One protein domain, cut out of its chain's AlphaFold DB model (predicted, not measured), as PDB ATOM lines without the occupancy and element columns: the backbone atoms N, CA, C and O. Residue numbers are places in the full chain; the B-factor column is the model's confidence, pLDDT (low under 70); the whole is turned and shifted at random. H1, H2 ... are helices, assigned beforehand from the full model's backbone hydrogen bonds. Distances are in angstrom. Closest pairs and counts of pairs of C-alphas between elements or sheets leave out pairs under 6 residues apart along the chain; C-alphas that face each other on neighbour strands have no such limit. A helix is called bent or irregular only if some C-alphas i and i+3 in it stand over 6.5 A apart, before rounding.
ATOM      1  N   ASP A  82      11.400 -54.119  26.302       94.50
ATOM      2  CA  ASP A  82      11.345 -52.796  26.937       94.50
ATOM      3  C   ASP A  82      12.192 -51.775  26.164       94.50
ATOM      4  O   ASP A  82      11.779 -50.626  25.975       94.50
ATOM      5  N   PHE A  83      13.356 -52.198  25.653       95.62
ATOM      6  CA  PHE A  83      14.194 -51.341  24.820       95.62
ATOM      7  C   PHE A  83      13.503 -50.947  23.513       95.62
ATOM      8  O   PHE A  83      13.514 -49.776  23.140       95.62
ATOM      9  N   LYS A  84      12.835 -51.896  22.846       94.94
ATOM     10  CA  LYS A  84      12.068 -51.623  21.624       94.94
ATOM     11  C   LYS A  84      10.931 -50.632  21.873       94.94
ATOM     12  O   LYS A  84      10.721 -49.740  21.056       94.94
ATOM     13  N   HIS A  85      10.224 -50.732  23.001       94.50
ATOM     14  CA  HIS A  85       9.220 -49.731  23.381       94.50
ATOM     15  C   HIS A  85       9.841 -48.337  23.545       94.50
ATOM     16  O   HIS A  85       9.285 -47.354  23.052       94.50
ATOM     17  N   LEU A  86      11.007 -48.246  24.189       95.50
ATOM     18  CA  LEU A  86      11.720 -46.981  24.360       95.50
ATOM     19  C   LEU A  86      12.163 -46.379  23.018       95.50
ATOM     20  O   LEU A  86      11.972 -45.182  22.809       95.50
ATOM     21  N   LEU A  87      12.687 -47.188  22.093       94.69
ATOM     22  CA  LEU A  87      13.053 -46.721  20.751       94.69
ATOM     23  C   LEU A  87      11.837 -46.183  19.989       94.69
ATOM     24  O   LEU A  87      11.889 -45.064  19.481       94.69
ATOM     25  N   LYS A  88      10.702 -46.898  20.015       93.31
ATOM     26  CA  LYS A  88       9.442 -46.406  19.426       93.31
ATOM     27  C   LYS A  88       9.011 -45.066  20.026       93.31
ATOM     28  O   LYS A  88       8.562 -44.189  19.294       93.31
ATOM     29  N   ALA A  89       9.184 -44.867  21.335       93.06
ATOM     30  CA  ALA A  89       8.856 -43.601  21.998       93.06
ATOM     31  C   ALA A  89       9.745 -42.428  21.564       93.06
ATOM     32  O   ALA A  89       9.283 -41.286  21.540       93.06
ATOM     33  N   ILE A  90      10.998 -42.704  21.199       92.62
ATOM     34  CA  ILE A  90      11.937 -41.711  20.666       92.62
ATOM     35  C   ILE A  90      11.672 -41.436  19.178       92.62
ATOM     36  O   ILE A  90      11.816 -40.303  18.716       92.62
ATOM     37  N   GLU A  91      11.312 -42.460  18.405       89.88
ATOM     38  CA  GLU A  91      11.133 -42.364  16.953       89.88
ATOM     39  C   GLU A  91       9.777 -41.804  16.539       89.88
ATOM     40  O   GLU A  91       9.718 -40.972  15.631       89.88
ATOM     41  N   SER A  92       8.722 -42.181  17.257       87.62
ATOM     42  CA  SER A  92       7.340 -41.809  16.969       87.62
ATOM     43  C   SER A  92       6.664 -41.140  18.176       87.62
ATOM     44  O   SER A  92       5.645 -41.624  18.675       87.62
ATOM     45  N   PRO A  93       7.159 -39.985  18.665       83.81
ATOM     46  CA  PRO A  93       6.597 -39.337  19.854       83.81
ATOM     47  C   PRO A  93       5.125 -38.922  19.677       83.81
ATOM     48  O   PRO A  93       4.365 -38.901  20.644       83.81
ATOM     49  N   PHE A  94       4.697 -38.624  18.444       85.25
ATOM     50  CA  PHE A  94       3.316 -38.244  18.143       85.25
ATOM     51  C   PHE A  94       2.321 -39.406  18.259       85.25
ATOM     52  O   PHE A  94       1.163 -39.160  18.590       85.25
ATOM     53  N   GLU A  95       2.750 -40.652  18.041       84.75
ATOM     54  CA  GLU A  95       1.872 -41.822  18.188       84.75
ATOM     55  C   GLU A  95       1.413 -41.985  19.638       84.75
ATOM     56  O   GLU A  95       0.242 -42.252  19.888       84.75
ATOM     57  N   TYR A  96       2.292 -41.718  20.607       82.88
ATOM     58  CA  TYR A  96       1.931 -41.754  22.026       82.88
ATOM     59  C   TYR A  96       1.065 -40.572  22.473       82.88
ATOM     60  O   TYR A  96       0.401 -40.654  23.506       82.88
ATOM     61  N   ALA A  97       1.052 -39.477  21.709       80.06
ATOM     62  CA  ALA A  97       0.153 -38.357  21.960       80.06
ATOM     63  C   ALA A  97      -1.277 -38.652  21.477       80.06
ATOM     64  O   ALA A  97      -2.234 -38.226  22.120       80.06
ATOM     65  N   THR A  98      -1.429 -39.371  20.360       85.69
ATOM     66  CA  THR A  98      -2.739 -39.727  19.789       85.69
ATOM     67  C   THR A  98      -3.302 -41.025  20.360       85.69
ATOM     68  O   THR A  98      -4.514 -41.142  20.524       85.69
ATOM     69  N   SER A  99      -2.433 -41.975  20.698       88.12
ATOM     70  CA  SER A  99      -2.766 -43.271  21.280       88.12
ATOM     71  C   SER A  99      -1.892 -43.513  22.516       88.12
ATOM     72  O   SER A  99      -0.782 -44.045  22.407       88.12
ATOM     73  N   PRO A 100      -2.352 -43.090  23.708       89.00
ATOM     74  CA  PRO A 100      -1.588 -43.251  24.937       89.00
ATOM     75  C   PRO A 100      -1.214 -44.720  25.198       89.00
ATOM     76  O   PRO A 100      -2.029 -45.612  24.951       89.00
ATOM     77  N   PRO A 101      -0.016 -45.003  25.746       92.00
ATOM     78  CA  PRO A 101       0.407 -46.378  25.982       92.00
ATOM     79  C   PRO A 101      -0.500 -47.078  27.001       92.00
ATOM     80  O   PRO A 101      -1.016 -46.446  27.925       92.00
ATOM     81  N   SER A 102      -0.657 -48.397  26.891       92.88
ATOM     82  CA  SER A 102      -1.298 -49.185  27.953       92.88
ATOM     83  C   SER A 102      -0.493 -49.104  29.257       92.88
ATOM     84  O   SER A 102       0.692 -48.756  29.242       92.88
ATOM     85  N   GLN A 103      -1.100 -49.470  30.392       92.44
ATOM     86  CA  GLN A 103      -0.387 -49.526  31.675       92.44
ATOM     87  C   GLN A 103       0.899 -50.360  31.592       92.44
ATOM     88  O   GLN A 103       1.943 -49.930  32.074       92.44
ATOM     89  N   GLN A 104       0.844 -51.529  30.948       92.44
ATOM     90  CA  GLN A 104       2.004 -52.414  30.821       92.44
ATOM     91  C   GLN A 104       3.135 -51.758  30.016       92.44
ATOM     92  O   GLN A 104       4.289 -51.813  30.437       92.44
ATOM     93  N   VAL A 105       2.804 -51.074  28.915       94.12
ATOM     94  CA  VAL A 105       3.791 -50.342  28.107       94.12
ATOM     95  C   VAL A 105       4.354 -49.147  28.877       94.12
ATOM     96  O   VAL A 105       5.556 -48.910  28.843       94.12
ATOM     97  N   ALA A 106       3.532 -48.410  29.628       95.75
ATOM     98  CA  ALA A 106       4.014 -47.304  30.456       95.75
ATOM     99  C   ALA A 106       5.003 -47.780  31.539       95.75
ATOM    100  O   ALA A 106       5.994 -47.106  31.808       95.75
ATOM    101  N   ILE A 107       4.770 -48.958  32.127       94.81
ATOM    102  CA  ILE A 107       5.688 -49.587  33.085       94.81
ATOM    103  C   ILE A 107       7.005 -49.995  32.402       94.81
ATOM    104  O   ILE A 107       8.071 -49.691  32.935       94.81
ATOM    105  N   ALA A 108       6.941 -50.624  31.224       95.31
ATOM    106  CA  ALA A 108       8.116 -50.976  30.419       95.31
ATOM    107  C   ALA A 108       8.976 -49.742  30.092       95.31
ATOM    108  O   ALA A 108      10.181 -49.722  30.350       95.31
ATOM    109  N   LEU A 109       8.334 -48.667  29.617       96.75
ATOM    110  CA  LEU A 109       8.985 -47.387  29.336       96.75
ATOM    111  C   LEU A 109       9.632 -46.790  30.591       96.75
ATOM    112  O   LEU A 109      10.764 -46.321  30.516       96.75
ATOM    113  N   LEU A 110       8.953 -46.828  31.744       97.38
ATOM    114  CA  LEU A 110       9.492 -46.327  33.011       97.38
ATOM    115  C   LEU A 110      10.793 -47.052  33.393       97.38
ATOM    116  O   LEU A 110      11.772 -46.400  33.760       97.38
ATOM    117  N   PHE A 111      10.806 -48.386  33.301       95.06
ATOM    118  CA  PHE A 111      11.981 -49.196  33.620       95.06
ATOM    119  C   PHE A 111      13.130 -48.942  32.644       95.06
ATOM    120  O   PHE A 111      14.221 -48.575  33.085       95.06
ATOM    121  N   ALA A 112      12.883 -49.067  31.335       96.88
ATOM    122  CA  ALA A 112      13.905 -48.856  30.313       96.88
ATOM    123  C   ALA A 112      14.489 -47.442  30.374       96.88
ATOM    124  O   ALA A 112      15.706 -47.273  30.355       96.88
ATOM    125  N   ALA A 113      13.636 -46.424  30.508       97.38
ATOM    126  CA  ALA A 113      14.076 -45.036  30.566       97.38
ATOM    127  C   ALA A 113      14.881 -44.730  31.828       97.38
ATOM    128  O   ALA A 113      15.821 -43.941  31.771       97.38
ATOM    129  N   HIS A 114      14.554 -45.358  32.958       96.94
ATOM    130  CA  HIS A 114      15.356 -45.219  34.166       96.94
ATOM    131  C   HIS A 114      16.735 -45.868  34.015       96.94
ATOM    132  O   HIS A 114      17.734 -45.212  34.292       96.94
ATOM    133  N   ILE A 115      16.793 -47.118  33.538       95.94
ATOM    134  CA  ILE A 115      18.052 -47.854  33.325       95.94
ATOM    135  C   ILE A 115      18.958 -47.098  32.344       95.94
ATOM    136  O   ILE A 115      20.147 -46.923  32.590       95.94
ATOM    137  N   LEU A 116      18.383 -46.603  31.247       96.69
ATOM    138  CA  LEU A 116      19.128 -45.931  30.182       96.69
ATOM    139  C   LEU A 116      19.346 -44.432  30.421       96.69
ATOM    140  O   LEU A 116      19.952 -43.757  29.585       96.69
ATOM    141  N   SER A 117      18.866 -43.894  31.547       96.88
ATOM    142  CA  SER A 117      18.908 -42.460  31.854       96.88
ATOM    143  C   SER A 117      18.309 -41.595  30.731       96.88
ATOM    144  O   SER A 117      18.898 -40.605  30.298       96.88
ATOM    145  N   CYS A 118      17.136 -41.989  30.232       97.12
ATOM    146  CA  CYS A 118      16.381 -41.272  29.207       97.12
ATOM    147  C   CYS A 118      15.299 -40.388  29.842       97.12
ATOM    148  O   CYS A 118      14.173 -40.829  30.073       97.12
ATOM    149  N   GLY A 119      15.632 -39.125  30.127       96.00
ATOM    150  CA  GLY A 119      14.739 -38.208  30.851       96.00
ATOM    151  C   GLY A 119      13.387 -37.979  30.162       96.00
ATOM    152  O   GLY A 119      12.346 -38.075  30.804       96.00
ATOM    153  N   TYR A 120      13.392 -37.767  28.843       94.00
ATOM    154  CA  TYR A 120      12.172 -37.519  28.067       94.00
ATOM    155  C   TYR A 120      11.155 -38.669  28.172       94.00
ATOM    156  O   TYR A 120       9.984 -38.449  28.485       94.00
ATOM    157  N   VAL A 121      11.605 -39.909  27.954       95.81
ATOM    158  CA  VAL A 121      10.734 -41.094  28.021       95.81
ATOM    159  C   VAL A 121      10.332 -41.394  29.467       95.81
ATOM    160  O   VAL A 121       9.204 -41.823  29.714       95.81
ATOM    161  N   LEU A 122      11.211 -41.113  30.435       96.62
ATOM    162  CA  LEU A 122      10.901 -41.265  31.853       96.62
ATOM    163  C   LEU A 122       9.732 -40.357  32.265       96.62
ATOM    164  O   LEU A 122       8.799 -40.825  32.919       96.62
ATOM    165  N   ASP A 123       9.744 -39.090  31.852       95.44
ATOM    166  CA  ASP A 123       8.665 -38.142  32.146       95.44
ATOM    167  C   ASP A 123       7.357 -38.516  31.438       95.44
ATOM    168  O   ASP A 123       6.283 -38.453  32.047       95.44
ATOM    169  N   LEU A 124       7.437 -38.984  30.186       94.94
ATOM    170  CA  LEU A 124       6.289 -39.516  29.444       94.94
ATOM    171  C   LEU A 124       5.634 -40.691  30.190       94.94
ATOM    172  O   LEU A 124       4.418 -40.696  30.398       94.94
ATOM    173  N   ALA A 125       6.438 -41.661  30.629       96.69
ATOM    174  CA  ALA A 125       5.965 -42.830  31.363       96.69
ATOM    175  C   ALA A 125       5.329 -42.441  32.705       96.69
ATOM    176  O   ALA A 125       4.224 -42.887  33.025       96.69
ATOM    177  N   LYS A 126       5.981 -41.554  33.471       96.94
ATOM    178  CA  LYS A 126       5.448 -41.033  34.739       96.94
ATOM    179  C   LYS A 126       4.108 -40.332  34.548       96.94
ATOM    180  O   LYS A 126       3.175 -40.598  35.302       96.94
ATOM    181  N   LYS A 127       4.000 -39.467  33.535       95.44
ATOM    182  CA  LYS A 127       2.756 -38.762  33.215       95.44
ATOM    183  C   LYS A 127       1.634 -39.744  32.892       95.44
ATOM    184  O   LYS A 127       0.568 -39.651  33.491       95.44
ATOM    185  N   ARG A 128       1.891 -40.727  32.022       95.19
ATOM    186  CA  ARG A 128       0.877 -41.725  31.662       95.19
ATOM    187  C   ARG A 128       0.410 -42.533  32.872       95.19
ATOM    188  O   ARG A 128      -0.785 -42.768  33.016       95.19
ATOM    189  N   LEU A 129       1.324 -42.935  33.755       96.44
ATOM    190  CA  LEU A 129       0.956 -43.638  34.985       96.44
ATOM    191  C   LEU A 129       0.089 -42.766  35.906       96.44
ATOM    192  O   LEU A 129      -0.876 -43.278  36.468       96.44
ATOM    193  N   CYS A 130       0.369 -41.464  36.022       95.88
ATOM    194  CA  CYS A 130      -0.499 -40.528  36.747       95.88
ATOM    195  C   CYS A 130      -1.897 -40.408  36.123       95.88
ATOM    196  O   CYS A 130      -2.865 -40.285  36.865       95.88
ATOM    197  N   ASP A 131      -2.015 -40.460  34.795       93.62
ATOM    198  CA  ASP A 131      -3.316 -40.401  34.118       93.62
ATOM    199  C   ASP A 131      -4.149 -41.674  34.375       93.62
ATOM    200  O   ASP A 131      -5.356 -41.595  34.592       93.62
ATOM    201  N   ILE A 132      -3.513 -42.853  34.397       93.56
ATOM    202  CA  ILE A 132      -4.184 -44.139  34.673       93.56
ATOM    203  C   ILE A 132      -4.629 -44.233  36.143       93.56
ATOM    204  O   ILE A 132      -5.741 -44.684  36.454       93.56
ATOM    205  N   TRP A 133      -3.752 -43.792  37.049       95.12
ATOM    206  CA  TRP A 133      -3.935 -43.824  38.500       95.12
ATOM    207  C   TRP A 133      -4.345 -42.458  39.056       95.12
ATOM    208  O   TRP A 133      -3.867 -42.051  40.115       95.12
ATOM    209  N   ASP A 134      -5.231 -41.750  38.352       93.12
ATOM    210  CA  ASP A 134      -5.614 -40.388  38.720       93.12
ATOM    211  C   ASP A 134      -6.236 -40.328  40.126       93.12
ATOM    212  O   ASP A 134      -7.294 -40.903  40.412       93.12
ATOM    213  N   GLY A 135      -5.541 -39.615  41.014       92.38
ATOM    214  CA  GLY A 135      -5.947 -39.348  42.388       92.38
ATOM    215  C   GLY A 135      -6.795 -38.082  42.571       92.38
ATOM    216  O   GLY A 135      -7.213 -37.793  43.690       92.38
ATOM    217  N   ARG A 136      -7.040 -37.282  41.527       92.25
ATOM    218  CA  ARG A 136      -7.675 -35.956  41.670       92.25
ATOM    219  C   ARG A 136      -9.155 -36.028  42.013       92.25
ATOM    220  O   ARG A 136      -9.644 -35.192  42.765       92.25
ATOM    221  N   THR A 137      -9.858 -37.026  41.493       92.44
ATOM    222  CA  THR A 137     -11.294 -37.212  41.721       92.44
ATOM    223  C   THR A 137     -11.574 -38.573  42.344       92.44
ATOM    224  O   THR A 137     -10.832 -39.524  42.074       92.44
ATOM    225  N   PRO A 138     -12.657 -38.704  43.133       93.19
ATOM    226  CA  PRO A 138     -13.095 -40.005  43.610       93.19
ATOM    227  C   PRO A 138     -13.309 -40.976  42.445       93.19
ATOM    228  O   PRO A 138     -13.631 -40.546  41.330       93.19
ATOM    229  N   PRO A 139     -13.166 -42.286  42.682       91.69
ATOM    230  CA  PRO A 139     -13.482 -43.272  41.671       91.69
ATOM    231  C   PRO A 139     -14.948 -43.198  41.249       91.69
ATOM    232  O   PRO A 139     -15.841 -42.974  42.067       91.69
ATOM    233  N   THR A 140     -15.187 -43.449  39.967       87.81
ATOM    234  CA  THR A 140     -16.527 -43.676  39.433       87.81
ATOM    235  C   THR A 140     -17.136 -44.937  40.037       87.81
ATOM    236  O   THR A 140     -16.425 -45.884  40.389       87.81
ATOM    237  N   THR A 141     -18.466 -44.962  40.125       79.81
ATOM    238  CA  THR A 141     -19.235 -46.137  40.566       79.81
ATOM    239  C   THR A 141     -19.068 -47.333  39.629       79.81
ATOM    240  O   THR A 141     -19.122 -48.476  40.075       79.81
ATOM    241  N   ASP A 142     -18.806 -47.077  38.348       77.44
ATOM    242  CA  ASP A 142     -18.476 -48.084  37.343       77.44
ATOM    243  C   ASP A 142     -16.948 -48.268  37.205       77.44
ATOM    244  O   ASP A 142     -16.190 -47.298  37.275       77.44
ATOM    245  N   ARG A 143     -16.501 -49.514  36.997       72.81
ATOM    246  CA  ARG A 143     -15.100 -49.909  36.737       72.81
ATOM    247  C   ARG A 143     -14.803 -50.092  35.237       72.81
ATOM    248  O   ARG A 143     -13.733 -50.572  34.884       72.81
ATOM    249  N   SER A 144     -15.742 -49.744  34.360       67.56
ATOM    250  CA  SER A 144     -15.709 -50.065  32.923       67.56
ATOM    251  C   SER A 144     -14.808 -49.164  32.056       67.56
ATOM    252  O   SER A 144     -15.002 -49.102  30.847       67.56
ATOM    253  N   ASP A 145     -13.819 -48.467  32.624       69.06
ATOM    254  CA  ASP A 145     -12.886 -47.623  31.855       69.06
ATOM    255  C   ASP A 145     -11.719 -48.405  31.217       69.06
ATOM    256  O   ASP A 145     -10.869 -47.819  30.553       69.06
ATOM    257  N   GLY A 146     -11.699 -49.734  31.377       73.38
ATOM    258  CA  GLY A 146     -10.782 -50.645  30.684       73.38
ATOM    259  C   GLY A 146      -9.365 -50.713  31.258       73.38
ATOM    260  O   GLY A 146      -8.569 -51.524  30.789       73.38
ATOM    261  N   GLU A 147      -9.047 -49.915  32.279       84.38
ATOM    262  CA  GLU A 147      -7.734 -49.921  32.928       84.38
ATOM    263  C   GLU A 147      -7.685 -50.955  34.067       84.38
ATOM    264  O   GLU A 147      -8.577 -51.024  34.921       84.38
ATOM    265  N   ASP A 148      -6.616 -51.756  34.111       85.69
ATOM    266  CA  ASP A 148      -6.438 -52.773  35.150       85.69
ATOM    267  C   ASP A 148      -6.056 -52.145  36.497       85.69
ATOM    268  O   ASP A 148      -4.918 -51.726  36.730       85.69
ATOM    269  N   ARG A 149      -7.022 -52.157  37.417       89.56
ATOM    270  CA  ARG A 149      -6.859 -51.741  38.816       89.56
ATOM    271  C   ARG A 149      -7.127 -52.884  39.792       89.56
ATOM    272  O   ARG A 149      -7.682 -52.682  40.872       89.56
ATOM    273  N   SER A 150      -6.761 -54.100  39.395       87.94
ATOM    274  CA  SER A 150      -6.710 -55.257  40.289       87.94
ATOM    275  C   SER A 150      -5.802 -54.996  41.504       87.94
ATOM    276  O   SER A 150      -4.944 -54.107  41.460       87.94
ATOM    277  N   PRO A 151      -5.946 -55.769  42.599       87.75
ATOM    278  CA  PRO A 151      -5.090 -55.616  43.775       87.75
ATOM    279  C   PRO A 151      -3.596 -55.740  43.453       87.75
ATOM    280  O   PRO A 151      -2.800 -54.949  43.952       87.75
ATOM    281  N   ASP A 152      -3.225 -56.659  42.558       86.69
ATOM    282  CA  ASP A 152      -1.838 -56.844  42.117       86.69
ATOM    283  C   ASP A 152      -1.309 -55.617  41.369       86.69
ATOM    284  O   ASP A 152      -0.186 -55.161  41.612       86.69
ATOM    285  N   SER A 153      -2.132 -55.040  40.492       90.94
ATOM    286  CA  SER A 153      -1.801 -53.803  39.784       90.94
ATOM    287  C   SER A 153      -1.712 -52.604  40.730       90.94
ATOM    288  O   SER A 153      -0.792 -51.799  40.596       90.94
ATOM    289  N   ALA A 154      -2.569 -52.522  41.751       93.62
ATOM    290  CA  ALA A 154      -2.499 -51.488  42.784       93.62
ATOM    291  C   ALA A 154      -1.223 -51.604  43.635       93.62
ATOM    292  O   ALA A 154      -0.519 -50.613  43.836       93.62
ATOM    293  N   ILE A 155      -0.861 -52.817  44.067       91.69
ATOM    294  CA  ILE A 155       0.404 -53.102  44.764       91.69
ATOM    295  C   ILE A 155       1.591 -52.665  43.904       91.69
ATOM    296  O   ILE A 155       2.498 -51.975  44.380       91.69
ATOM    297  N   ARG A 156       1.580 -53.028  42.618       92.00
ATOM    298  CA  ARG A 156       2.633 -52.642  41.675       92.00
ATOM    299  C   ARG A 156       2.713 -51.122  41.532       92.00
ATOM    300  O   ARG A 156       3.812 -50.579  41.618       92.00
ATOM    301  N   ALA A 157       1.584 -50.431  41.391       95.25
ATOM    302  CA  ALA A 157       1.529 -48.975  41.293       95.25
ATOM    303  C   ALA A 157       2.065 -48.276  42.554       95.25
ATOM    304  O   ALA A 157       2.843 -47.332  42.424       95.25
ATOM    305  N   ILE A 158       1.752 -48.769  43.760       95.06
ATOM    306  CA  ILE A 158       2.326 -48.253  45.019       95.06
ATOM    307  C   ILE A 158       3.853 -48.393  45.003       95.06
ATOM    308  O   ILE A 158       4.572 -47.418  45.238       95.06
ATOM    309  N   LYS A 159       4.367 -49.581  44.662       93.50
ATOM    310  CA  LYS A 159       5.816 -49.846  44.615       93.50
ATOM    311  C   LYS A 159       6.523 -48.950  43.602       93.50
ATOM    312  O   LYS A 159       7.573 -48.390  43.916       93.50
ATOM    313  N   LEU A 160       5.946 -48.782  42.413       94.19
ATOM    314  CA  LEU A 160       6.479 -47.891  41.382       94.19
ATOM    315  C   LEU A 160       6.429 -46.424  41.826       94.19
ATOM    316  O   LEU A 160       7.427 -45.717  41.700       94.19
ATOM    317  N   GLY A 161       5.309 -45.984  42.403       95.44
ATOM    318  CA  GLY A 161       5.129 -44.625  42.907       95.44
ATOM    319  C   GLY A 161       6.154 -44.254  43.973       95.44
ATOM    320  O   GLY A 161       6.733 -43.169  43.915       95.44
ATOM    321  N   ARG A 162       6.451 -45.175  44.897       93.44
ATOM    322  CA  ARG A 162       7.500 -44.995  45.911       93.44
ATOM    323  C   ARG A 162       8.904 -45.032  45.298       93.44
ATOM    324  O   ARG A 162       9.686 -44.121  45.542       93.44
ATOM    325  N   ARG A 163       9.219 -46.045  44.481       93.06
ATOM    326  CA  ARG A 163      10.568 -46.257  43.919       93.06
ATOM    327  C   ARG A 163      11.004 -45.147  42.962       93.06
ATOM    328  O   ARG A 163      12.164 -44.756  42.984       93.06
ATOM    329  N   TYR A 164      10.092 -44.656  42.126       94.44
ATOM    330  CA  TYR A 164      10.396 -43.692  41.059       94.44
ATOM    331  C   TYR A 164       9.935 -42.261  41.365       94.44
ATOM    332  O   TYR A 164      10.043 -41.386  40.498       94.44
ATOM    333  N   GLY A 165       9.421 -42.014  42.576       93.75
ATOM    334  CA  GLY A 165       8.955 -40.697  43.007       93.75
ATOM    335  C   GLY A 165       7.773 -40.191  42.178       93.75
ATOM    336  O   GLY A 165       7.827 -39.093  41.631       93.75
ATOM    337  N   ILE A 166       6.717 -41.000  42.061       95.50
ATOM    338  CA  ILE A 166       5.498 -40.686  41.299       95.50
ATOM    339  C   ILE A 166       4.321 -40.554  42.279       95.50
ATOM    340  O   ILE A 166       3.479 -41.443  42.357       95.50
ATOM    341  N   PRO A 167       4.237 -39.476  43.079       93.62
ATOM    342  CA  PRO A 167       3.221 -39.368  44.129       93.62
ATOM    343  C   PRO A 167       1.786 -39.368  43.580       93.62
ATOM    344  O   PRO A 167       0.875 -39.830  44.263       93.62
ATOM    345  N   GLY A 168       1.593 -38.917  42.334       93.31
ATOM    346  CA  GLY A 168       0.282 -38.838  41.684       93.31
ATOM    347  C   GLY A 168      -0.451 -40.176  41.551       93.31
ATOM    348  O   GLY A 168      -1.674 -40.165  41.506       93.31
ATOM    349  N   VAL A 169       0.261 -41.312  41.562       96.00
ATOM    350  CA  VAL A 169      -0.369 -42.646  41.468       96.00
ATOM    351  C   VAL A 169      -0.812 -43.198  42.822       96.00
ATOM    352  O   VAL A 169      -1.640 -44.106  42.886       96.00
ATOM    353  N   LEU A 170      -0.239 -42.685  43.917       96.62
ATOM    354  CA  LEU A 170      -0.314 -43.339  45.222       96.62
ATOM    355  C   LEU A 170      -1.738 -43.334  45.767       96.62
ATOM    356  O   LEU A 170      -2.249 -44.393  46.112       96.62
ATOM    357  N   LYS A 171      -2.399 -42.174  45.805       96.88
ATOM    358  CA  LYS A 171      -3.736 -42.034  46.404       96.88
ATOM    359  C   LYS A 171      -4.741 -43.010  45.799       96.88
ATOM    360  O   LYS A 171      -5.426 -43.731  46.526       96.88
ATOM    361  N   ARG A 172      -4.795 -43.067  44.463       95.75
ATOM    362  CA  ARG A 172      -5.691 -43.979  43.756       95.75
ATOM    363  C   ARG A 172      -5.300 -45.431  43.995       95.75
ATOM    364  O   ARG A 172      -6.174 -46.221  44.327       95.75
ATOM    365  N   ALA A 173      -4.017 -45.775  43.903       95.88
ATOM    366  CA  ALA A 173      -3.553 -47.144  44.124       95.88
ATOM    367  C   ALA A 173      -3.839 -47.651  45.548       95.88
ATOM    368  O   ALA A 173      -4.359 -48.754  45.717       95.88
ATOM    369  N   PHE A 174      -3.597 -46.825  46.570       95.62
ATOM    370  CA  PHE A 174      -3.972 -47.129  47.952       95.62
ATOM    371  C   PHE A 174      -5.469 -47.380  48.091       95.62
ATOM    372  O   PHE A 174      -5.869 -48.342  48.745       95.62
ATOM    373  N   TYR A 175      -6.303 -46.553  47.459       95.56
ATOM    374  CA  TYR A 175      -7.744 -46.750  47.509       95.56
ATOM    375  C   TYR A 175      -8.201 -48.049  46.834       95.56
ATOM    376  O   TYR A 175      -9.018 -48.772  47.401       95.56
ATOM    377  N   GLU A 176      -7.699 -48.364  45.637       93.81
ATOM    378  CA  GLU A 176      -8.078 -49.598  44.929       93.81
ATOM    379  C   GLU A 176      -7.700 -50.842  45.734       93.81
ATOM    380  O   GLU A 176      -8.467 -51.803  45.802       93.81
ATOM    381  N   LEU A 177      -6.553 -50.797  46.416       91.75
ATOM    382  CA  LEU A 177      -6.141 -51.866  47.314       91.75
ATOM    383  C   LEU A 177      -7.034 -51.923  48.566       91.75
ATOM    384  O   LEU A 177      -7.545 -52.991  48.893       91.75
ATOM    385  N   LEU A 178      -7.306 -50.786  49.216       91.19
ATOM    386  CA  LEU A 178      -8.184 -50.678  50.394       91.19
ATOM    387  C   LEU A 178      -9.621 -51.146  50.127       91.19
ATOM    388  O   LEU A 178     -10.268 -51.695  51.018       91.19
ATOM    389  N   SER A 179     -10.129 -50.900  48.922       89.44
ATOM    390  CA  SER A 179     -11.477 -51.277  48.474       89.44
ATOM    391  C   SER A 179     -11.528 -52.658  47.813       89.44
ATOM    392  O   SER A 179     -12.558 -53.062  47.273       89.44
ATOM    393  N   SER A 180     -10.426 -53.409  47.839       86.75
ATOM    394  CA  SER A 180     -10.398 -54.780  47.346       86.75
ATOM    395  C   SER A 180     -10.930 -55.772  48.379       86.75
ATOM    396  O   SER A 180     -10.993 -55.505  49.578       86.75
ATOM    397  N   TRP A 181     -11.268 -56.974  47.911       71.88
ATOM    398  CA  TRP A 181     -11.695 -58.085  48.760       71.88
ATOM    399  C   TRP A 181     -10.662 -58.451  49.842       71.88
ATOM    400  O   TRP A 181     -11.066 -58.924  50.901       71.88
ATOM    401  N   ILE A 182      -9.370 -58.155  49.622       71.69
ATOM    402  CA  ILE A 182      -8.279 -58.358  50.589       71.69
ATOM    403  C   ILE A 182      -8.547 -57.608  51.901       71.69
ATOM    404  O   ILE A 182      -8.302 -58.130  52.984       71.69
ATOM    405  N   PHE A 183      -9.091 -56.395  51.804       70.25
ATOM    406  CA  PHE A 183      -9.434 -55.541  52.948       70.25
ATOM    407  C   PHE A 183     -10.954 -55.479  53.197       70.25
ATOM    408  O   PHE A 183     -11.426 -54.791  54.108       70.25
ATOM    409  N   GLY A 184     -11.729 -56.163  52.351       58.00
ATOM    410  CA  GLY A 184     -13.159 -55.963  52.167       58.00
ATOM    411  C   GLY A 184     -14.068 -56.907  52.935       58.00
ATOM    412  O   GLY A 184     -15.224 -56.563  53.156       58.00
ATOM    413  N   ARG A 185     -13.591 -58.077  53.360       55.34
ATOM    414  CA  ARG A 185     -14.417 -59.032  54.106       55.34
ATOM    415  C   ARG A 185     -13.837 -59.307  55.478       55.34
ATOM    416  O   ARG A 185     -12.623 -59.374  55.640       55.34
ATOM    417  N   GLU A 186     -14.734 -59.551  56.429       50.56
ATOM    418  CA  GLU A 186     -14.511 -60.533  57.485       50.56
ATOM    419  C   GLU A 186     -14.065 -61.836  56.811       50.56
ATOM    420  O   GLU A 186     -14.864 -62.701  56.468       50.56
ATOM    421  N   SER A 187     -12.775 -61.960  56.513       44.62
ATOM    422  CA  SER A 187     -12.198 -63.283  56.418       44.62
ATOM    423  C   SER A 187     -12.299 -63.843  57.826       44.62
ATOM    424  O   SER A 187     -11.756 -63.248  58.759       44.62
ATOM    425  N   GLU A 188     -13.033 -64.941  57.984       46.31
ATOM    426  CA  GLU A 188     -13.337 -65.657  59.235       46.31
ATOM    427  C   GLU A 188     -12.084 -66.183  59.971       46.31
ATOM    428  O   GLU A 188     -12.140 -67.085  60.802       46.31
ATOM    429  N   SER A 189     -10.909 -65.642  59.669       49.66
ATOM    430  CA  SER A 189      -9.637 -66.114  60.149       49.66
ATOM    431  C   SER A 189      -8.641 -64.959  60.166       49.66
ATOM    432  O   SER A 189      -8.173 -64.492  59.125       49.66
ATOM    433  N   VAL A 190      -8.259 -64.534  61.374       53.06
ATOM    434  CA  VAL A 190      -7.069 -63.696  61.625       53.06
ATOM    435  C   VAL A 190      -5.854 -64.253  60.869       53.06
ATOM    436  O   VAL A 190      -5.015 -63.499  60.392       53.06
ATOM    437  N   THR A 191      -5.805 -65.570  60.680       53.56
ATOM    438  CA  THR A 191      -4.776 -66.295  59.937       53.56
ATOM    439  C   THR A 191      -4.741 -65.944  58.447       53.56
ATOM    440  O   THR A 191      -3.650 -65.851  57.899       53.56
ATOM    441  N   PHE A 192      -5.885 -65.688  57.797       60.56
ATOM    442  CA  PHE A 192      -5.923 -65.216  56.405       60.56
ATOM    443  C   PHE A 192      -5.453 -63.762  56.295       60.56
ATOM    444  O   PHE A 192      -4.683 -63.416  55.410       60.56
ATOM    445  N   PHE A 193      -5.862 -62.897  57.224       59.94
ATOM    446  CA  PHE A 193      -5.352 -61.523  57.261       59.94
ATOM    447  C   PHE A 193      -3.833 -61.485  57.480       59.94
ATOM    448  O   PHE A 193      -3.136 -60.745  56.791       59.94
ATOM    449  N   LEU A 194      -3.309 -62.309  58.393       59.47
ATOM    450  CA  LEU A 194      -1.870 -62.433  58.635       59.47
ATOM    451  C   LEU A 194      -1.127 -63.056  57.445       59.47
ATOM    452  O   LEU A 194      -0.025 -62.608  57.139       59.47
ATOM    453  N   SER A 195      -1.713 -64.042  56.754       63.34
ATOM    454  CA  SER A 195      -1.105 -64.614  55.545       63.34
ATOM    455  C   SER A 195      -1.053 -63.590  54.420       63.34
ATOM    456  O   SER A 195      -0.013 -63.438  53.790       63.34
ATOM    457  N   VAL A 196      -2.126 -62.819  54.222       64.88
ATOM    458  CA  VAL A 196      -2.135 -61.763  53.210       64.88
ATOM    459  C   VAL A 196      -1.133 -60.668  53.558       64.88
ATOM    460  O   VAL A 196      -0.369 -60.279  52.689       64.88
ATOM    461  N   ILE A 197      -1.035 -60.220  54.815       64.31
ATOM    462  CA  ILE A 197       0.020 -59.275  55.234       64.31
ATOM    463  C   ILE A 197       1.424 -59.834  54.945       64.31
ATOM    464  O   ILE A 197       2.278 -59.086  54.479       64.31
ATOM    465  N   GLY A 198       1.657 -61.131  55.175       62.28
ATOM    466  CA  GLY A 198       2.934 -61.786  54.873       62.28
ATOM    467  C   GLY A 198       3.245 -61.920  53.375       62.28
ATOM    468  O   GLY A 198       4.413 -61.932  52.994       62.28
ATOM    469  N   GLU A 199       2.221 -61.997  52.524       63.50
ATOM    470  CA  GLU A 199       2.348 -62.086  51.061       63.50
ATOM    471  C   GLU A 199       2.325 -60.718  50.363       63.50
ATOM    472  O   GLU A 199       2.825 -60.572  49.242       63.50
ATOM    473  N   LEU A 200       1.764 -59.696  51.011       64.50
ATOM    474  CA  LEU A 200       1.706 -58.333  50.503       64.50
ATOM    475  C   LEU A 200       3.131 -57.786  50.382       64.50
ATOM    476  O   LEU A 200       3.744 -57.336  51.342       64.50
ATOM    477  N   THR A 201       3.664 -57.779  49.161       78.25
ATOM    478  CA  THR A 201       5.026 -57.299  48.866       78.25
ATOM    479  C   THR A 201       5.175 -55.761  48.912       78.25
ATOM    480  O   THR A 201       5.896 -55.187  48.088       78.25
ATOM    481  N   ILE A 202       4.483 -55.084  49.835       84.25
ATOM    482  CA  ILE A 202       4.521 -53.628  50.072       84.25
ATOM    483  C   ILE A 202       5.191 -53.303  51.416       84.25
ATOM    484  O   ILE A 202       5.421 -54.186  52.235       84.25
ATOM    485  N   ALA A 203       5.540 -52.033  51.637       87.12
ATOM    486  CA  ALA A 203       6.185 -51.599  52.876       87.12
ATOM    487  C   ALA A 203       5.240 -51.720  54.088       87.12
ATOM    488  O   ALA A 203       4.050 -51.429  53.976       87.12
ATOM    489  N   GLU A 204       5.779 -52.077  55.257       85.88
ATOM    490  CA  GLU A 204       5.013 -52.238  56.506       85.88
ATOM    491  C   GLU A 204       4.226 -50.967  56.878       85.88
ATOM    492  O   GLU A 204       3.030 -51.032  57.162       85.88
ATOM    493  N   ASP A 205       4.843 -49.789  56.749       88.94
ATOM    494  CA  ASP A 205       4.156 -48.513  56.980       88.94
ATOM    495  C   ASP A 205       2.941 -48.320  56.052       88.94
ATOM    496  O   ASP A 205       1.921 -47.758  56.452       88.94
ATOM    497  N   ASP A 206       3.030 -48.786  54.802       90.38
ATOM    498  CA  ASP A 206       1.938 -48.697  53.831       90.38
ATOM    499  C   ASP A 206       0.784 -49.651  54.197       90.38
ATOM    500  O   ASP A 206      -0.383 -49.291  54.027       90.38
TER     501      ASP A 206
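Overview. This is residues 82 to 206 of the 326 residues of an uncharacterized protein of Ganoderma sinense ZZ0214-1 (UniProt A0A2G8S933). Two helical hairpins, H3 with H4 and H5 with H6, follow each other along an elongated body; H1 crosses H3 on the far side from the second hairpin, with H2 at that same end. At the other end H7 and H8 extend the body loosely, and residues 186 to 191 stick out. The printed part has 125 residues with eight named helices, H1 to H8 in order along the chain, and no named strand; its class is all helix. It is only just compact, close to loose, with a radius of gyration of the C-alphas of 16.3 A, and it spans 54 by 31 by 21 A.

Along the chain. H1 covers residues 82 to 91, 14.4 A long, and begins at C-alpha 82 at (11.345, -52.796, 26.937). H2 covers residues 93 to 98. H3, residues 103 to 115, is 18.6 A long, and H4, residues 119 to 132, is the longest by residues and 20.2 A long, ending at C-alpha 132 at (-4.184, -44.139, 34.673). H5, residues 151 to 163, measures 18.2 A. H6, residues 167 to 178, measures 17.2 A and is irregular, but only just: C-alphas 168 and 171 are 7.0 A apart. H7 covers residues 181 to 184. H8, residues 190 to 199, is 14.2 A long and ends at C-alpha 199 at (2.348, -62.086, 51.061).

Arrangement. H4 is the hub, touching three helices. H3 and H4 form a hairpin at a shallow tilt of 27 degrees, opposite ways; their closest C-alphas, of Ala 106 and Ala 125, are 5.0 A apart. H1 touches H3, about perpendicular at 89 degrees, with C-alphas of Asp 82 and Ala 108 closest at 5.1 A. H4, with residue 121 alone, only just touches H1, with 3 pairs of C-alphas within 8 A; the closest are Ala 89 and Val 121, 6.8 A. H2 is close to H1 but not clearly touching, the C-alphas of Ala 89 and Tyr 96 being 7.2 A apart. H4 and H6 touch only at their ends, C-alphas of Cys 130 and Val 169 closest at 5.2 A. H5 and H6 form the second hairpin, at a shallow tilt of 29 degrees, opposite ways, with C-alphas of Ala 154 and Ala 173 closest at 4.7 A. H3 and H5 are near each other, with 8 pairs of C-alphas within 10 A. The packing is part aligned, part crossed: of four touching pairs given a tilt, 2 are shallow. H7 is close to H8 but not clearly touching, the C-alphas of Ile 182 and Val 196 being 7.5 A apart. In H1, H3, H4, H5 and H8 every O i to N i+4 pair is within hydrogen-bond range, in H2 1 of 2 and in H6 6 of 8; H7 is too short for such a pair.

Size, cuts and confidence. The two C-alphas farthest apart, of Glu 91 and Glu 188, are 54.1 A apart. The printed part has no cut. The link from H4 to H5, residues 133 to 150, is long; the other links are tight. The mean pLDDT of the printed part is 86.3, and residues 144 to 145 and 184 to 200 are under 70.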